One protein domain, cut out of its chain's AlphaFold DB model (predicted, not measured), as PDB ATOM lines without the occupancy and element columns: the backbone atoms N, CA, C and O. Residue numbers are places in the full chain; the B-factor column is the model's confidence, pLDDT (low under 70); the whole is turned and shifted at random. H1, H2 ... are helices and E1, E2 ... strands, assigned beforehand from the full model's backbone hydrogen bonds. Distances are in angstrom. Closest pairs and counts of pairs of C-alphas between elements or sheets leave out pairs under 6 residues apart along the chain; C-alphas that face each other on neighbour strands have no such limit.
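What this domain is: This is residues 1 to 107 of the 109 residues of an uncharacterized protein of Methanobrevibacter smithii DSM 2374 (UniProt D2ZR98). A helical body is built round the short helix H3, with H6 running between a ribbon of the first and last strands, E1 and E2, and the long helix H5. H5 and H6 form a hairpin that splays from its linked end, and H2 and H4 cross at the far end of the body. The printed part has 107 residues, in the order E1, H1 to H7, E2; it is mostly helix, with one antiparallel sheet. It is compact, with a radius of gyration of the C-alphas of 13.9 A and spans of 40 by 33 by 23 A.

How they stand to each other: Start at E1, residues 2 to 8, antiparallel to E2, residues 101 to 107; N 5 and O 105, 2.8 A apart, are within hydrogen-bond range. The closest C-alphas of E1 and H6, residues 77 to 93, are Arg 4 and Glu 81, at 6.6 A. H1, residues 10 to 14, touches H7, residues 95 to 100, closest at C-alphas 13 and 100, 6.6 A. H2, residues 18 to 26, touches H4, residues 46 to 54, closest at C-alphas 25 and 50, 5.0 A, at a steep tilt of 56 degrees. H3, residues 33 to 40, touches residues 83 to 87 of H6 alone, closest at C-alphas 35 and 87, 6.0 A. H5, residues 58 to 73, makes a helical hairpin with H6, closest at C-alphas 71 and 79, 5.0 A. Every O i to N i+4 pair is within hydrogen-bond range in H1, H2, H3, H4 and H6; H5 has 10 of 12, and H7 has 0 of 2 but 2 of 3 O i to N i+3 pairs.

Where its parts are: Find C-alpha 2 at (142.632, 128.195, 150.167); E1 runs 19.3 A from there. H5 spans 22.5 A, with a kink of 26 degrees near residue 65, and H6 spans 24.4 A. E2 ends at C-alpha 107, (140.731, 123.633, 147.877).

The domain as a whole: C-alphas 1 and 56 are the two farthest apart, 41.5 A. The printed part has no cut, no link is long, and no printed residue is under 70 in pLDDT.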
ATOM      1  N   MET A   1     146.050 130.012 147.264       77.38
ATOM      2  CA  MET A   1     145.082 130.515 148.279       77.38
ATOM      3  C   MET A   1     144.094 129.399 148.589       77.38
ATOM      4  O   MET A   1     143.758 128.676 147.665       77.38
ATOM      5  N   LYS A   2     143.634 129.227 149.839       81.19
ATOM      6  CA  LYS A   2     142.632 128.195 150.167       81.19
ATOM      7  C   LYS A   2     141.219 128.750 150.116       81.19
ATOM      8  O   LYS A   2     140.973 129.841 150.617       81.19
ATOM      9  N   VAL A   3     140.311 127.986 149.520       84.69
ATOM     10  CA  VAL A   3     138.925 128.395 149.258       84.69
ATOM     11  C   VAL A   3     137.983 127.291 149.670       84.69
ATOM     12  O   VAL A   3     138.239 126.116 149.405       84.69
ATOM     13  N   ARG A   4     136.881 127.672 150.303       90.94
ATOM     14  CA  ARG A   4     135.829 126.756 150.704       90.94
ATOM     15  C   ARG A   4     135.117 126.202 149.475       90.94
ATOM     16  O   ARG A   4     134.776 126.904 148.523       90.94
ATOM     17  N   ALA A   5     134.854 124.912 149.515       91.12
ATOM     18  CA  ALA A   5     133.968 124.232 148.598       91.12
ATOM     19  C   ALA A   5     132.902 123.530 149.427       91.12
ATOM     20  O   ALA A   5     133.195 122.603 150.182       91.12
ATOM     21  N   LEU A   6     131.668 124.010 149.299       94.81
ATOM     22  CA  LEU A   6     130.512 123.415 149.958       94.81
ATOM     23  C   LEU A   6     130.030 122.239 149.116       94.81
ATOM     24  O   LEU A   6     129.702 122.431 147.938       94.81
ATOM     25  N   LYS A   7     129.993 121.046 149.706       94.56
ATOM     26  CA  LYS A   7     129.475 119.842 149.060       94.56
ATOM     27  C   LYS A   7     128.062 119.554 149.557       94.56
ATOM     28  O   LYS A   7     127.832 119.586 150.764       94.56
ATOM     29  N   SER A   8     127.150 119.276 148.633       95.31
ATOM     30  CA  SER A   8     125.784 118.854 148.939       95.31
ATOM     31  C   SER A   8     125.753 117.481 149.614       95.31
ATOM     32  O   SER A   8     126.644 116.651 149.398       95.31
ATOM     33  N   ASP A   9     124.737 117.235 150.442       96.50
ATOM     34  CA  ASP A   9     124.357 115.872 150.820       96.50
ATOM     35  C   ASP A   9     123.288 115.345 149.863       96.50
ATOM     36  O   ASP A   9     122.086 115.488 150.077       96.50
ATOM     37  N   ASP A  10     123.757 114.727 148.787       95.50
ATOM     38  CA  ASP A  10     122.916 114.181 147.723       95.50
ATOM     39  C   ASP A  10     121.881 113.177 148.267       95.50
ATOM     40  O   ASP A  10     120.716 113.218 147.887       95.50
ATOM     41  N   LYS A  11     122.264 112.336 149.242       96.00
ATOM     42  CA  LYS A  11     121.356 111.343 149.839       96.00
ATOM     43  C   LYS A  11     120.238 112.018 150.631       96.00
ATOM     44  O   LYS A  11     119.099 111.553 150.597       96.00
ATOM     45  N   PHE A  12     120.562 113.075 151.371       96.56
ATOM     46  CA  PHE A  12     119.551 113.866 152.064       96.56
ATOM     47  C   PHE A  12     118.639 114.584 151.069       96.56
ATOM     48  O   PHE A  12     117.429 114.521 151.236       96.56
ATOM     49  N   LEU A  13     119.186 115.216 150.029       96.38
ATOM     50  CA  LEU A  13     118.404 115.976 149.050       96.38
ATOM     51  C   LEU A  13     117.450 115.090 148.232       96.38
ATOM     52  O   LEU A  13     116.311 115.491 148.002       96.38
ATOM     53  N   GLU A  14     117.863 113.873 147.869       96.12
ATOM     54  CA  GLU A  14     116.993 112.867 147.230       96.12
ATOM     55  C   GLU A  14     115.808 112.455 148.111       96.12
ATOM     56  O   GLU A  14     114.747 112.105 147.602       96.12
ATOM     57  N   ASN A  15     115.994 112.485 149.434       96.00
ATOM     58  CA  ASN A  15     115.026 112.004 150.421       96.00
ATOM     59  C   ASN A  15     114.535 113.126 151.344       96.00
ATOM     60  O   ASN A  15     114.086 112.857 152.462       96.00
ATOM     61  N   MET A  16     114.654 114.384 150.911       95.88
ATOM     62  CA  MET A  16     114.331 115.530 151.749       95.88
ATOM     63  C   MET A  16     112.838 115.477 152.088       95.88
ATOM     64  O   MET A  16     112.019 115.406 151.167       95.88
ATOM     65  N   PRO A  17     112.454 115.506 153.381       95.88
ATOM     66  CA  PRO A  17     111.049 115.470 153.760       95.88
ATOM     67  C   PRO A  17     110.270 116.584 153.063       95.88
ATOM     68  O   PRO A  17     110.728 117.729 153.025       95.88
ATOM     69  N   GLN A  18     109.087 116.259 152.536       94.69
ATOM     70  CA  GLN A  18     108.275 117.227 151.794       94.69
ATOM     71  C   GLN A  18     107.949 118.460 152.646       94.69
ATOM     72  O   GLN A  18     108.026 119.572 152.142       94.69
ATOM     73  N   GLU A  19     107.694 118.276 153.944       96.75
ATOM     74  CA  GLU A  19     107.464 119.369 154.899       96.75
ATOM     75  C   GLU A  19     108.638 120.356 154.942       96.75
ATOM     76  O   GLU A  19     108.436 121.566 154.902       96.75
ATOM     77  N   LEU A  20     109.872 119.847 154.945       96.94
ATOM     78  CA  LEU A  20     111.078 120.669 154.977       96.94
ATOM     79  C   LEU A  20     111.327 121.359 153.625       96.94
ATOM     80  O   LEU A  20     111.772 122.505 153.573       96.94
ATOM     81  N   MET A  21     111.028 120.680 152.513       96.56
ATOM     82  CA  MET A  21     111.067 121.285 151.177       96.56
ATOM     83  C   MET A  21     110.037 122.415 151.052       96.56
ATOM     84  O   MET A  21     110.350 123.481 150.519       96.56
ATOM     85  N   ASP A  22     108.825 122.206 151.560       96.12
ATOM     86  CA  ASP A  22     107.759 123.204 151.558       96.12
ATOM     87  C   ASP A  22     108.107 124.380 152.469       96.12
ATOM     88  O   ASP A  22     107.895 125.528 152.083       96.12
ATOM     89  N   GLU A  23     108.705 124.132 153.634       96.94
ATOM     90  CA  GLU A  23     109.228 125.184 154.508       96.94
ATOM     91  C   GLU A  23     110.246 126.063 153.765       96.94
ATOM     92  O   GLU A  23     110.129 127.292 153.750       96.94
ATOM     93  N   LEU A  24     111.199 125.441 153.064       96.62
ATOM     94  CA  LEU A  24     112.202 126.153 152.277       96.62
ATOM     95  C   LEU A  24     111.572 126.958 151.124       96.62
ATOM     96  O   LEU A  24     111.946 128.106 150.874       96.62
ATOM     97  N   ILE A  25     110.600 126.383 150.413       95.62
ATOM     98  CA  ILE A  25     109.872 127.067 149.334       95.62
ATOM     99  C   ILE A  25     109.112 128.282 149.874       95.62
ATOM    100  O   ILE A  25     109.138 129.342 149.242       95.62
ATOM    101  N   ASN A  26     108.473 128.143 151.038       95.19
ATOM    102  CA  ASN A  26     107.621 129.170 151.628       95.19
ATOM    103  C   ASN A  26     108.383 130.262 152.394       95.19
ATOM    104  O   ASN A  26     107.783 131.263 152.793       95.19
ATOM    105  N   LEU A  27     109.698 130.109 152.574       94.62
ATOM    106  CA  LEU A  27     110.522 131.064 153.305       94.62
ATOM    107  C   LEU A  27     110.481 132.463 152.658       94.62
ATOM    108  O   LEU A  27     110.968 132.663 151.540       94.62
ATOM    109  N   ARG A  28     109.965 133.452 153.400       91.12
ATOM    110  CA  ARG A  28     109.831 134.870 153.001       91.12
ATOM    111  C   ARG A  28     111.130 135.673 153.155       91.12
ATOM    112  O   ARG A  28     111.122 136.831 153.554       91.12
ATOM    113  N   GLU A  29     112.257 135.056 152.828       91.69
ATOM    114  CA  GLU A  29     113.594 135.645 152.938       91.69
ATOM    115  C   GLU A  29     114.492 135.159 151.802       91.69
ATOM    116  O   GLU A  29     114.257 134.051 151.324       91.69
ATOM    117  N   PRO A  30     115.514 135.907 151.350       91.81
ATOM    118  CA  PRO A  30     116.386 135.459 150.268       91.81
ATOM    119  C   PRO A  30     117.059 134.120 150.588       91.81
ATOM    120  O   PRO A  30     117.731 133.982 151.605       91.81
ATOM    121  N   ILE A  31     116.926 133.142 149.686       95.50
ATOM    122  CA  ILE A  31     117.712 131.906 149.762       95.50
ATOM    123  C   ILE A  31     118.977 132.098 148.928       95.50
ATOM    124  O   ILE A  31     118.845 132.373 147.725       95.50
ATOM    125  N   PRO A  32     120.172 131.904 149.520       96.12
ATOM    126  CA  PRO A  32     121.437 132.057 148.818       96.12
ATOM    127  C   PRO A  32     121.499 131.216 147.549       96.12
ATOM    128  O   PRO A  32     121.052 130.063 147.516       96.12
ATOM    129  N   MET A  33     122.122 131.757 146.504       93.38
ATOM    130  CA  MET A  33     122.253 131.083 145.214       93.38
ATOM    131  C   MET A  33     122.872 129.689 145.348       93.38
ATOM    132  O   MET A  33     122.445 128.766 144.658       93.38
ATOM    133  N   ARG A  34     123.847 129.510 146.248       94.44
ATOM    134  CA  ARG A  34     124.507 128.214 146.440       94.44
ATOM    135  C   ARG A  34     123.558 127.144 146.991       94.44
ATOM    136  O   ARG A  34     123.576 126.036 146.467       94.44
ATOM    137  N   ILE A  35     122.707 127.492 147.960       96.75
ATOM    138  CA  ILE A  35     121.660 126.599 148.486       96.75
ATOM    139  C   ILE A  35     120.635 126.290 147.393       96.75
ATOM    140  O   ILE A  35     120.310 125.130 147.158       96.75
ATOM    141  N   ARG A  36     120.183 127.316 146.655       94.88
ATOM    142  CA  ARG A  36     119.226 127.138 145.552       94.88
ATOM    143  C   ARG A  36     119.723 126.160 144.499       94.88
ATOM    144  O   ARG A  36     118.955 125.310 144.076       94.88
ATOM    145  N   VAL A  37     120.981 126.286 144.074       93.69
ATOM    146  CA  VAL A  37     121.564 125.394 143.063       93.69
ATOM    147  C   VAL A  37     121.579 123.949 143.560       93.69
ATOM    148  O   VAL A  37     121.093 123.087 142.844       93.69
ATOM    149  N   MET A  38     122.035 123.702 144.795       96.00
ATOM    150  CA  MET A  38     122.046 122.349 145.375       96.00
ATOM    151  C   MET A  38     120.648 121.725 145.414       96.00
ATOM    152  O   MET A  38     120.475 120.562 145.080       96.00
ATOM    153  N   VAL A  39     119.633 122.502 145.795       96.31
ATOM    154  CA  VAL A  39     118.249 122.015 145.871       96.31
ATOM    155  C   VAL A  39     117.647 121.792 144.483       96.31
ATOM    156  O   VAL A  39     116.880 120.853 144.288       96.31
ATOM    157  N   MET A  40     117.980 122.635 143.505       95.38
ATOM    158  CA  MET A  40     117.429 122.551 142.150       95.38
ATOM    159  C   MET A  40     117.832 121.287 141.393       95.38
ATOM    160  O   MET A  40     117.068 120.864 140.526       95.38
ATOM    161  N   ASP A  41     118.966 120.674 141.733       92.31
ATOM    162  CA  ASP A  41     119.379 119.389 141.156       92.31
ATOM    163  C   ASP A  41     118.372 118.264 141.486       92.31
ATOM    164  O   ASP A  41     118.218 117.323 140.709       92.31
ATOM    165  N   TYR A  42     117.608 118.409 142.580       92.94
ATOM    166  CA  TYR A  42     116.615 117.434 143.062       92.94
ATOM    167  C   TYR A  42     115.167 117.943 142.992       92.94
ATOM    168  O   TYR A  42     114.221 117.162 142.917       92.94
ATOM    169  N   CYS A  43     114.974 119.261 142.956       93.75
ATOM    170  CA  CYS A  43     113.686 119.926 142.775       93.75
ATOM    171  C   CYS A  43     113.797 120.976 141.650       93.75
ATOM    172  O   CYS A  43     113.903 122.177 141.919       93.75
ATOM    173  N   PRO A  44     113.750 120.573 140.363       93.44
ATOM    174  CA  PRO A  44     114.019 121.484 139.241       93.44
ATOM    175  C   PRO A  44     113.054 122.674 139.147       93.44
ATOM    176  O   PRO A  44     113.403 123.744 138.645       93.44
ATOM    177  N   ASN A  45     111.828 122.519 139.657       94.62
ATOM    178  CA  ASN A  45     110.813 123.571 139.687       94.62
ATOM    179  C   ASN A  45     110.852 124.440 140.959       94.62
ATOM    180  O   ASN A  45     109.972 125.286 141.123       94.62
ATOM    181  N   PHE A  46     111.869 124.292 141.817       95.12
ATOM    182  CA  PHE A  46     112.014 125.031 143.074       95.12
ATOM    183  C   PHE A  46     111.840 126.545 142.897       95.12
ATOM    184  O   PHE A  46     111.028 127.168 143.576       95.12
ATOM    185  N   ASN A  47     112.540 127.144 141.928       91.44
ATOM    186  CA  ASN A  47     112.450 128.587 141.681       91.44
ATOM    187  C   ASN A  47     111.051 129.033 141.251       91.44
ATOM    188  O   ASN A  47     110.640 130.131 141.610       91.44
ATOM    189  N   ARG A  48     110.340 128.204 140.477       93.25
ATOM    190  CA  ARG A  48     108.972 128.504 140.050       93.25
ATOM    191  C   ARG A  48     108.038 128.483 141.256       93.25
ATOM    192  O   ARG A  48     107.412 129.495 141.525       93.25
ATOM    193  N   LYS A  49     108.046 127.389 142.028       94.38
ATOM    194  CA  LYS A  49     107.238 127.255 143.253       94.38
ATOM    195  C   LYS A  49     107.493 128.406 144.224       94.38
ATOM    196  O   LYS A  49     106.572 128.999 144.767       94.38
ATOM    197  N   ARG A  50     108.765 128.766 144.397       91.88
ATOM    198  CA  ARG A  50     109.161 129.886 145.243       91.88
ATOM    199  C   ARG A  50     108.691 131.230 144.687       91.88
ATOM    200  O   ARG A  50     108.284 132.079 145.465       91.88
ATOM    201  N   SER A  51     108.723 131.431 143.370       90.81
ATOM    202  CA  SER A  51     108.162 132.633 142.741       90.81
ATOM    203  C   SER A  51     106.660 132.755 142.991       90.81
ATOM    204  O   SER A  51     106.198 133.856 143.267       90.81
ATOM    205  N   ASP A  52     105.925 131.640 142.941       91.56
ATOM    206  CA  ASP A  52     104.481 131.615 143.202       91.56
ATOM    207  C   ASP A  52     104.171 132.024 144.654       91.56
ATOM    208  O   ASP A  52     103.194 132.726 144.907       91.56
ATOM    209  N   VAL A  53     105.034 131.652 145.609       89.19
ATOM    210  CA  VAL A  53     104.898 132.075 147.012       89.19
ATOM    211  C   VAL A  53     105.318 133.527 147.210       89.19
ATOM    212  O   VAL A  53     104.573 134.304 147.806       89.19
ATOM    213  N   VAL A  54     106.502 133.911 146.726       88.25
ATOM    214  CA  VAL A  54     107.038 135.275 146.871       88.25
ATOM    215  C   VAL A  54     106.087 136.299 146.250       88.25
ATOM    216  O   VAL A  54     105.856 137.346 146.858       88.25
ATOM    217  N   GLY A  55     105.484 135.976 145.103       87.50
ATOM    218  CA  GLY A  55     104.566 136.858 144.393       87.50
ATOM    219  C   GLY A  55     105.257 138.146 143.950       87.50
ATOM    220  O   GLY A  55     106.356 138.113 143.395       87.50
ATOM    221  N   GLU A  56     104.619 139.282 144.225       85.94
ATOM    222  CA  GLU A  56     105.075 140.627 143.843       85.94
ATOM    223  C   GLU A  56     105.796 141.371 144.980       85.94
ATOM    224  O   GLU A  56     105.853 142.598 144.984       85.94
ATOM    225  N   ASP A  57     106.354 140.660 145.968       89.25
ATOM    226  CA  ASP A  57     107.128 141.287 147.047       89.25
ATOM    227  C   ASP A  57     108.412 141.935 146.492       89.25
ATOM    228  O   ASP A  57     109.466 141.303 146.361       89.25
ATOM    229  N   GLU A  58     108.315 143.217 146.139       87.50
ATOM    230  CA  GLU A  58     109.393 143.983 145.515       87.50
ATOM    231  C   GLU A  58     110.654 144.028 146.376       87.50
ATOM    232  O   GLU A  58     111.769 143.988 145.843       87.50
ATOM    233  N   LYS A  59     110.493 144.088 147.705       88.94
ATOM    234  CA  LYS A  59     111.620 144.123 148.636       88.94
ATOM    235  C   LYS A  59     112.367 142.799 148.581       88.94
ATOM    236  O   LYS A  59     113.572 142.794 148.339       88.94
ATOM    237  N   LEU A  60     111.655 141.683 148.713       86.25
ATOM    238  CA  LEU A  60     112.263 140.358 148.659       86.25
ATOM    239  C   LEU A  60     112.887 140.075 147.285       86.25
ATOM    240  O   LEU A  60     113.989 139.530 147.196       86.25
ATOM    241  N   ILE A  61     112.238 140.495 146.198       87.44
ATOM    242  CA  ILE A  61     112.792 140.395 144.841       87.44
ATOM    243  C   ILE A  61     114.087 141.205 144.718       87.44
ATOM    244  O   ILE A  61     115.060 140.727 144.121       87.44
ATOM    245  N   LYS A  62     114.123 142.423 145.268       89.69
ATOM    246  CA  LYS A  62     115.317 143.271 145.279       89.69
ATOM    247  C   LYS A  62     116.442 142.626 146.086       89.69
ATOM    248  O   LYS A  62     117.560 142.555 145.577       89.69
ATOM    249  N   ASP A  63     116.145 142.085 147.261       87.06
ATOM    250  CA  ASP A  63     117.126 141.415 148.117       87.06
ATOM    251  C   ASP A  63     117.699 140.155 147.435       87.06
ATOM    252  O   ASP A  63     118.913 139.954 147.409       87.06
ATOM    253  N   ILE A  64     116.863 139.362 146.750       85.94
ATOM    254  CA  ILE A  64     117.312 138.218 145.929       85.94
ATOM    255  C   ILE A  64     118.226 138.672 144.777       85.94
ATOM    256  O   ILE A  64     119.171 137.972 144.400       85.94
ATOM    257  N   ARG A  65     117.953 139.833 144.169       87.69
ATOM    258  CA  ARG A  65     118.790 140.387 143.092       87.69
ATOM    259  C   ARG A  65     120.105 140.958 143.622       87.69
ATOM    260  O   ARG A  65     121.097 140.911 142.891       87.69
ATOM    261  N   GLN A  66     120.130 141.444 144.862       91.19
ATOM    262  CA  GLN A  66     121.302 142.059 145.478       91.19
ATOM    263  C   GLN A  66     122.491 141.096 145.539       91.19
ATOM    264  O   GLN A  66     123.602 141.496 145.196       91.19
ATOM    265  N   GLU A  67     122.261 139.817 145.859       90.00
ATOM    266  CA  GLU A  67     123.316 138.790 145.845       90.00
ATOM    267  C   GLU A  67     124.037 138.740 144.487       90.00
ATOM    268  O   GLU A  67     125.265 138.742 144.420       90.00
ATOM    269  N   ARG A  68     123.282 138.752 143.378       86.62
ATOM    270  CA  ARG A  68     123.858 138.720 142.022       86.62
ATOM    271  C   ARG A  68     124.628 139.992 141.686       86.62
ATOM    272  O   ARG A  68     125.609 139.919 140.951       86.62
ATOM    273  N   VAL A  69     124.166 141.145 142.165       91.75
ATOM    274  CA  VAL A  69     124.840 142.433 141.943       91.75
ATOM    275  C   VAL A  69     126.191 142.446 142.653       91.75
ATOM    276  O   VAL A  69     127.195 142.765 142.022       91.75
ATOM    277  N   VAL A  70     126.229 142.034 143.922       92.19
ATOM    278  CA  VAL A  70     127.470 141.959 144.707       92.19
ATOM    279  C   VAL A  70     128.415 140.910 144.128       92.19
ATOM    280  O   VAL A  70     129.585 141.191 143.914       92.19
ATOM    281  N   ALA A  71     127.924 139.721 143.782       89.25
ATOM    282  CA  ALA A  71     128.772 138.683 143.198       89.25
ATOM    283  C   ALA A  71     129.450 139.126 141.888       89.25
ATOM    284  O   ALA A  71     130.598 138.768 141.650       89.25
ATOM    285  N   LYS A  72     128.773 139.932 141.057       90.00
ATOM    286  CA  LYS A  72     129.335 140.471 139.806       90.00
ATOM    287  C   LYS A  72     130.428 141.519 140.018       90.00
ATOM    288  O   LYS A  72     131.237 141.702 139.115       90.00
ATOM    289  N   SER A  73     130.445 142.216 141.155       93.38
ATOM    290  CA  SER A  73     131.520 143.163 141.477       93.38
ATOM    291  C   SER A  73     132.743 142.488 142.104       93.38
ATOM    292  O   SER A  73     133.768 143.137 142.302       93.38
ATOM    293  N   LEU A  74     132.655 141.190 142.408       92.88
ATOM    294  CA  LEU A  74     133.734 140.398 142.983       92.88
ATOM    295  C   LEU A  74     134.422 139.558 141.901       92.88
ATOM    296  O   LEU A  74     133.779 138.855 141.126       92.88
ATOM    297  N   GLU A  75     135.752 139.578 141.874       85.31
ATOM    298  CA  GLU A  75     136.522 138.807 140.894       85.31
ATOM    299  C   GLU A  75     136.736 137.354 141.331       85.31
ATOM    300  O   GLU A  75     137.178 137.072 142.452       85.31
ATOM    301  N   GLY A  76     136.456 136.433 140.400       83.00
ATOM    302  CA  GLY A  76     136.803 135.014 140.458       83.00
ATOM    303  C   GLY A  76     136.500 134.358 141.802       83.00
ATOM    304  O   GLY A  76     135.356 134.072 142.155       83.00
ATOM    305  N   VAL A  77     137.557 134.100 142.561       88.50
ATOM    306  CA  VAL A  77     137.492 133.376 143.828       88.50
ATOM    307  C   VAL A  77     136.717 134.125 144.916       88.50
ATOM    308  O   VAL A  77     136.035 133.493 145.722       88.50
ATOM    309  N   LYS A  78     136.765 135.462 144.931       90.69
ATOM    310  CA  LYS A  78     136.050 136.267 145.935       90.69
ATOM    311  C   LYS A  78     134.536 136.112 145.808       90.69
ATOM    312  O   LYS A  78     133.852 136.023 146.821       90.69
ATOM    313  N   ALA A  79     134.023 136.008 144.581       91.44
ATOM    314  CA  ALA A  79     132.605 135.747 144.343       91.44
ATOM    315  C   ALA A  79     132.193 134.364 144.876       91.44
ATOM    316  O   ALA A  79     131.139 134.217 145.491       91.44
ATOM    317  N   ARG A  80     133.054 133.349 144.705       89.75
ATOM    318  CA  ARG A  80     132.819 132.005 145.257       89.75
ATOM    319  C   ARG A  80     132.767 132.022 146.785       89.75
ATOM    320  O   ARG A  80     131.827 131.479 147.354       89.75
ATOM    321  N   GLU A  81     133.742 132.653 147.439       92.75
ATOM    322  CA  GLU A  81     133.750 132.798 148.902       92.75
ATOM    323  C   GLU A  81     132.524 133.559 149.414       92.75
ATOM    324  O   GLU A  81     131.931 133.153 150.409       92.75
ATOM    325  N   TYR A  82     132.095 134.604 148.705       94.56
ATOM    326  CA  TYR A  82     130.878 135.341 149.031       94.56
ATOM    327  C   TYR A  82     129.629 134.446 149.010       94.56
ATOM    328  O   TYR A  82     128.903 134.397 149.999       94.56
ATOM    329  N   HIS A  83     129.411 133.665 147.946       93.81
ATOM    330  CA  HIS A  83     128.276 132.733 147.890       93.81
ATOM    331  C   HIS A  83     128.343 131.643 148.963       93.81
ATOM    332  O   HIS A  83     127.306 131.219 149.475       93.81
ATOM    333  N   ASN A  84     129.548 131.178 149.302       94.81
ATOM    334  CA  ASN A  84     129.721 130.209 150.376       94.81
ATOM    335  C   ASN A  84     129.393 130.819 151.742       94.81
ATOM    336  O   ASN A  84     128.722 130.163 152.528       94.81
ATOM    337  N   ASN A  85     129.823 132.054 152.013       95.69
ATOM    338  CA  ASN A  85     129.477 132.760 153.250       95.69
ATOM    339  C   ASN A  85     127.968 132.880 153.412       95.69
ATOM    340  O   ASN A  85     127.445 132.436 154.424       95.69
ATOM    341  N   LEU A  86     127.269 133.367 152.384       96.31
ATOM    342  CA  LEU A  86     125.813 133.496 152.439       96.31
ATOM    343  C   LEU A  86     125.121 132.155 152.701       96.31
ATOM    344  O   LEU A  86     124.157 132.094 153.455       96.31
ATOM    345  N   ALA A  87     125.603 131.071 152.088       96.81
ATOM    346  CA  ALA A  87     125.059 129.740 152.333       96.81
ATOM    347  C   ALA A  87     125.283 129.269 153.774       96.81
ATOM    348  O   ALA A  87     124.380 128.684 154.358       96.81
ATOM    349  N   LEU A  88     126.460 129.525 154.345       96.56
ATOM    350  CA  LEU A  88     126.763 129.152 155.725       96.56
ATOM    351  C   LEU A  88     125.963 129.994 156.725       96.56
ATOM    352  O   LEU A  88     125.338 129.420 157.607       96.56
ATOM    353  N   GLU A  89     125.888 131.312 156.529       97.00
ATOM    354  CA  GLU A  89     125.048 132.219 157.327       97.00
ATOM    355  C   GLU A  89     123.571 131.799 157.285       97.00
ATOM    356  O   GLU A  89     122.876 131.807 158.301       97.00
ATOM    357  N   PHE A  90     123.085 131.375 156.115       97.69
ATOM    358  CA  PHE A  90     121.729 130.858 155.965       97.69
ATOM    359  C   PHE A  90     121.499 129.581 156.780       97.69
ATOM    360  O   PHE A  90     120.472 129.464 157.439       97.69
ATOM    361  N   ILE A  91     122.445 128.640 156.768       96.50
ATOM    362  CA  ILE A  91     122.349 127.414 157.567       96.50
ATOM    363  C   ILE A  91     122.457 127.699 159.068       96.50
ATOM    364  O   ILE A  91     121.747 127.077 159.853       96.50
ATOM    365  N   GLU A  92     123.294 128.650 159.481       97.06
ATOM    366  CA  GLU A  92     123.361 129.085 160.880       97.06
ATOM    367  C   GLU A  92     122.027 129.680 161.346       97.06
ATOM    368  O   GLU A  92     121.570 129.390 162.452       97.06
ATOM    369  N   LYS A  93     121.370 130.469 160.488       97.75
ATOM    370  CA  LYS A  93     120.048 131.040 160.768       97.75
ATOM    371  C   LYS A  93     118.921 129.999 160.718       97.75
ATOM    372  O   LYS A  93     117.956 130.109 161.473       97.75
ATOM    373  N   HIS A  94     119.037 129.006 159.840       97.31
ATOM    374  CA  HIS A  94     118.033 127.971 159.593       97.31
ATOM    375  C   HIS A  94     118.648 126.566 159.740       97.31
ATOM    376  O   HIS A  94     118.875 125.869 158.741       97.31
ATOM    377  N   PRO A  95     118.927 126.124 160.982       97.19
ATOM    378  CA  PRO A  95     119.672 124.894 161.249       97.19
ATOM    379  C   PRO A  95     118.975 123.623 160.746       97.19
ATOM    380  O   PRO A  95     119.642 122.630 160.466       97.19
ATOM    381  N   GLN A  96     117.652 123.644 160.562       97.06
ATOM    382  CA  GLN A  96     116.892 122.548 159.954       97.06
ATOM    383  C   GLN A  96     117.329 122.242 158.511       97.06
ATOM    384  O   GLN A  96     117.192 121.109 158.054       97.06
ATOM    385  N   PHE A  97     117.909 123.217 157.805       97.38
ATOM    386  CA  PHE A  97     118.441 123.033 156.455       97.38
ATOM    387  C   PHE A  97     119.922 122.645 156.441       97.38
ATOM    388  O   PHE A  97     120.465 122.409 155.362       97.38
ATOM    389  N   ALA A  98     120.590 122.553 157.599       96.25
ATOM    390  CA  ALA A  98     122.009 122.197 157.674       96.25
ATOM    391  C   ALA A  98     122.383 120.929 156.890       96.25
ATOM    392  O   ALA A  98     123.415 120.957 156.216       96.25
ATOM    393  N   PRO A  99     121.548 119.867 156.865       96.88
ATOM    394  CA  PRO A  99     121.850 118.667 156.092       96.88
ATOM    395  C   PRO A  99     121.946 118.880 154.574       96.88
ATOM    396  O   PRO A  99     122.461 118.005 153.894       96.88
ATOM    397  N   ILE A 100     121.518 120.025 154.017       97.19
ATOM    398  CA  ILE A 100     121.760 120.357 152.599       97.19
ATOM    399  C   ILE A 100     123.267 120.370 152.299       97.19
ATOM    400  O   ILE A 100     123.680 119.971 151.210       97.19
ATOM    401  N   ILE A 101     124.094 120.808 153.256       96.50
ATOM    402  CA  ILE A 101     125.553 120.850 153.128       96.50
ATOM    403  C   ILE A 101     126.152 119.687 153.920       96.50
ATOM    404  O   ILE A 101     126.189 119.702 155.147       96.50
ATOM    405  N   LYS A 102     126.709 118.708 153.208       94.88
ATOM    406  CA  LYS A 102     127.367 117.544 153.811       94.88
ATOM    407  C   LYS A 102     128.690 117.888 154.476       94.88
ATOM    408  O   LYS A 102     129.006 117.408 155.560       94.88
ATOM    409  N   GLU A 103     129.526 118.629 153.755       94.44
ATOM    410  CA  GLU A 103     130.892 118.922 154.176       94.44
ATOM    411  C   GLU A 103     131.410 120.220 153.553       94.44
ATOM    412  O   GLU A 103     131.057 120.594 152.428       94.44
ATOM    413  N   ILE A 104     132.300 120.884 154.292       94.31
ATOM    414  CA  ILE A 104     133.064 122.044 153.839       94.31
ATOM    415  C   ILE A 104     134.489 121.571 153.561       94.31
ATOM    416  O   ILE A 104     135.209 121.175 154.477       94.31
ATOM    417  N   LYS A 105     134.910 121.622 152.298       92.50
ATOM    418  CA  LYS A 105     136.297 121.342 151.899       92.50
ATOM    419  C   LYS A 105     137.074 122.622 151.691       92.50
ATOM    420  O   LYS A 105     136.491 123.644 151.355       92.50
ATOM    421  N   TYR A 106     138.391 122.534 151.810       90.38
ATOM    422  CA  TYR A 106     139.304 123.604 151.429       90.38
ATOM    423  C   TYR A 106     140.116 123.148 150.223       90.38
ATOM    424  O   TYR A 106     140.770 122.109 150.278       90.38
ATOM    425  N   ILE A 107     140.034 123.907 149.135       86.31
ATOM    426  CA  ILE A 107     140.731 123.633 147.877       86.31
ATOM    427  C   ILE A 107     141.824 124.685 147.699       86.31
ATOM    428  O   ILE A 107     141.575 125.872 147.921       86.31
TER     429      ILE A 107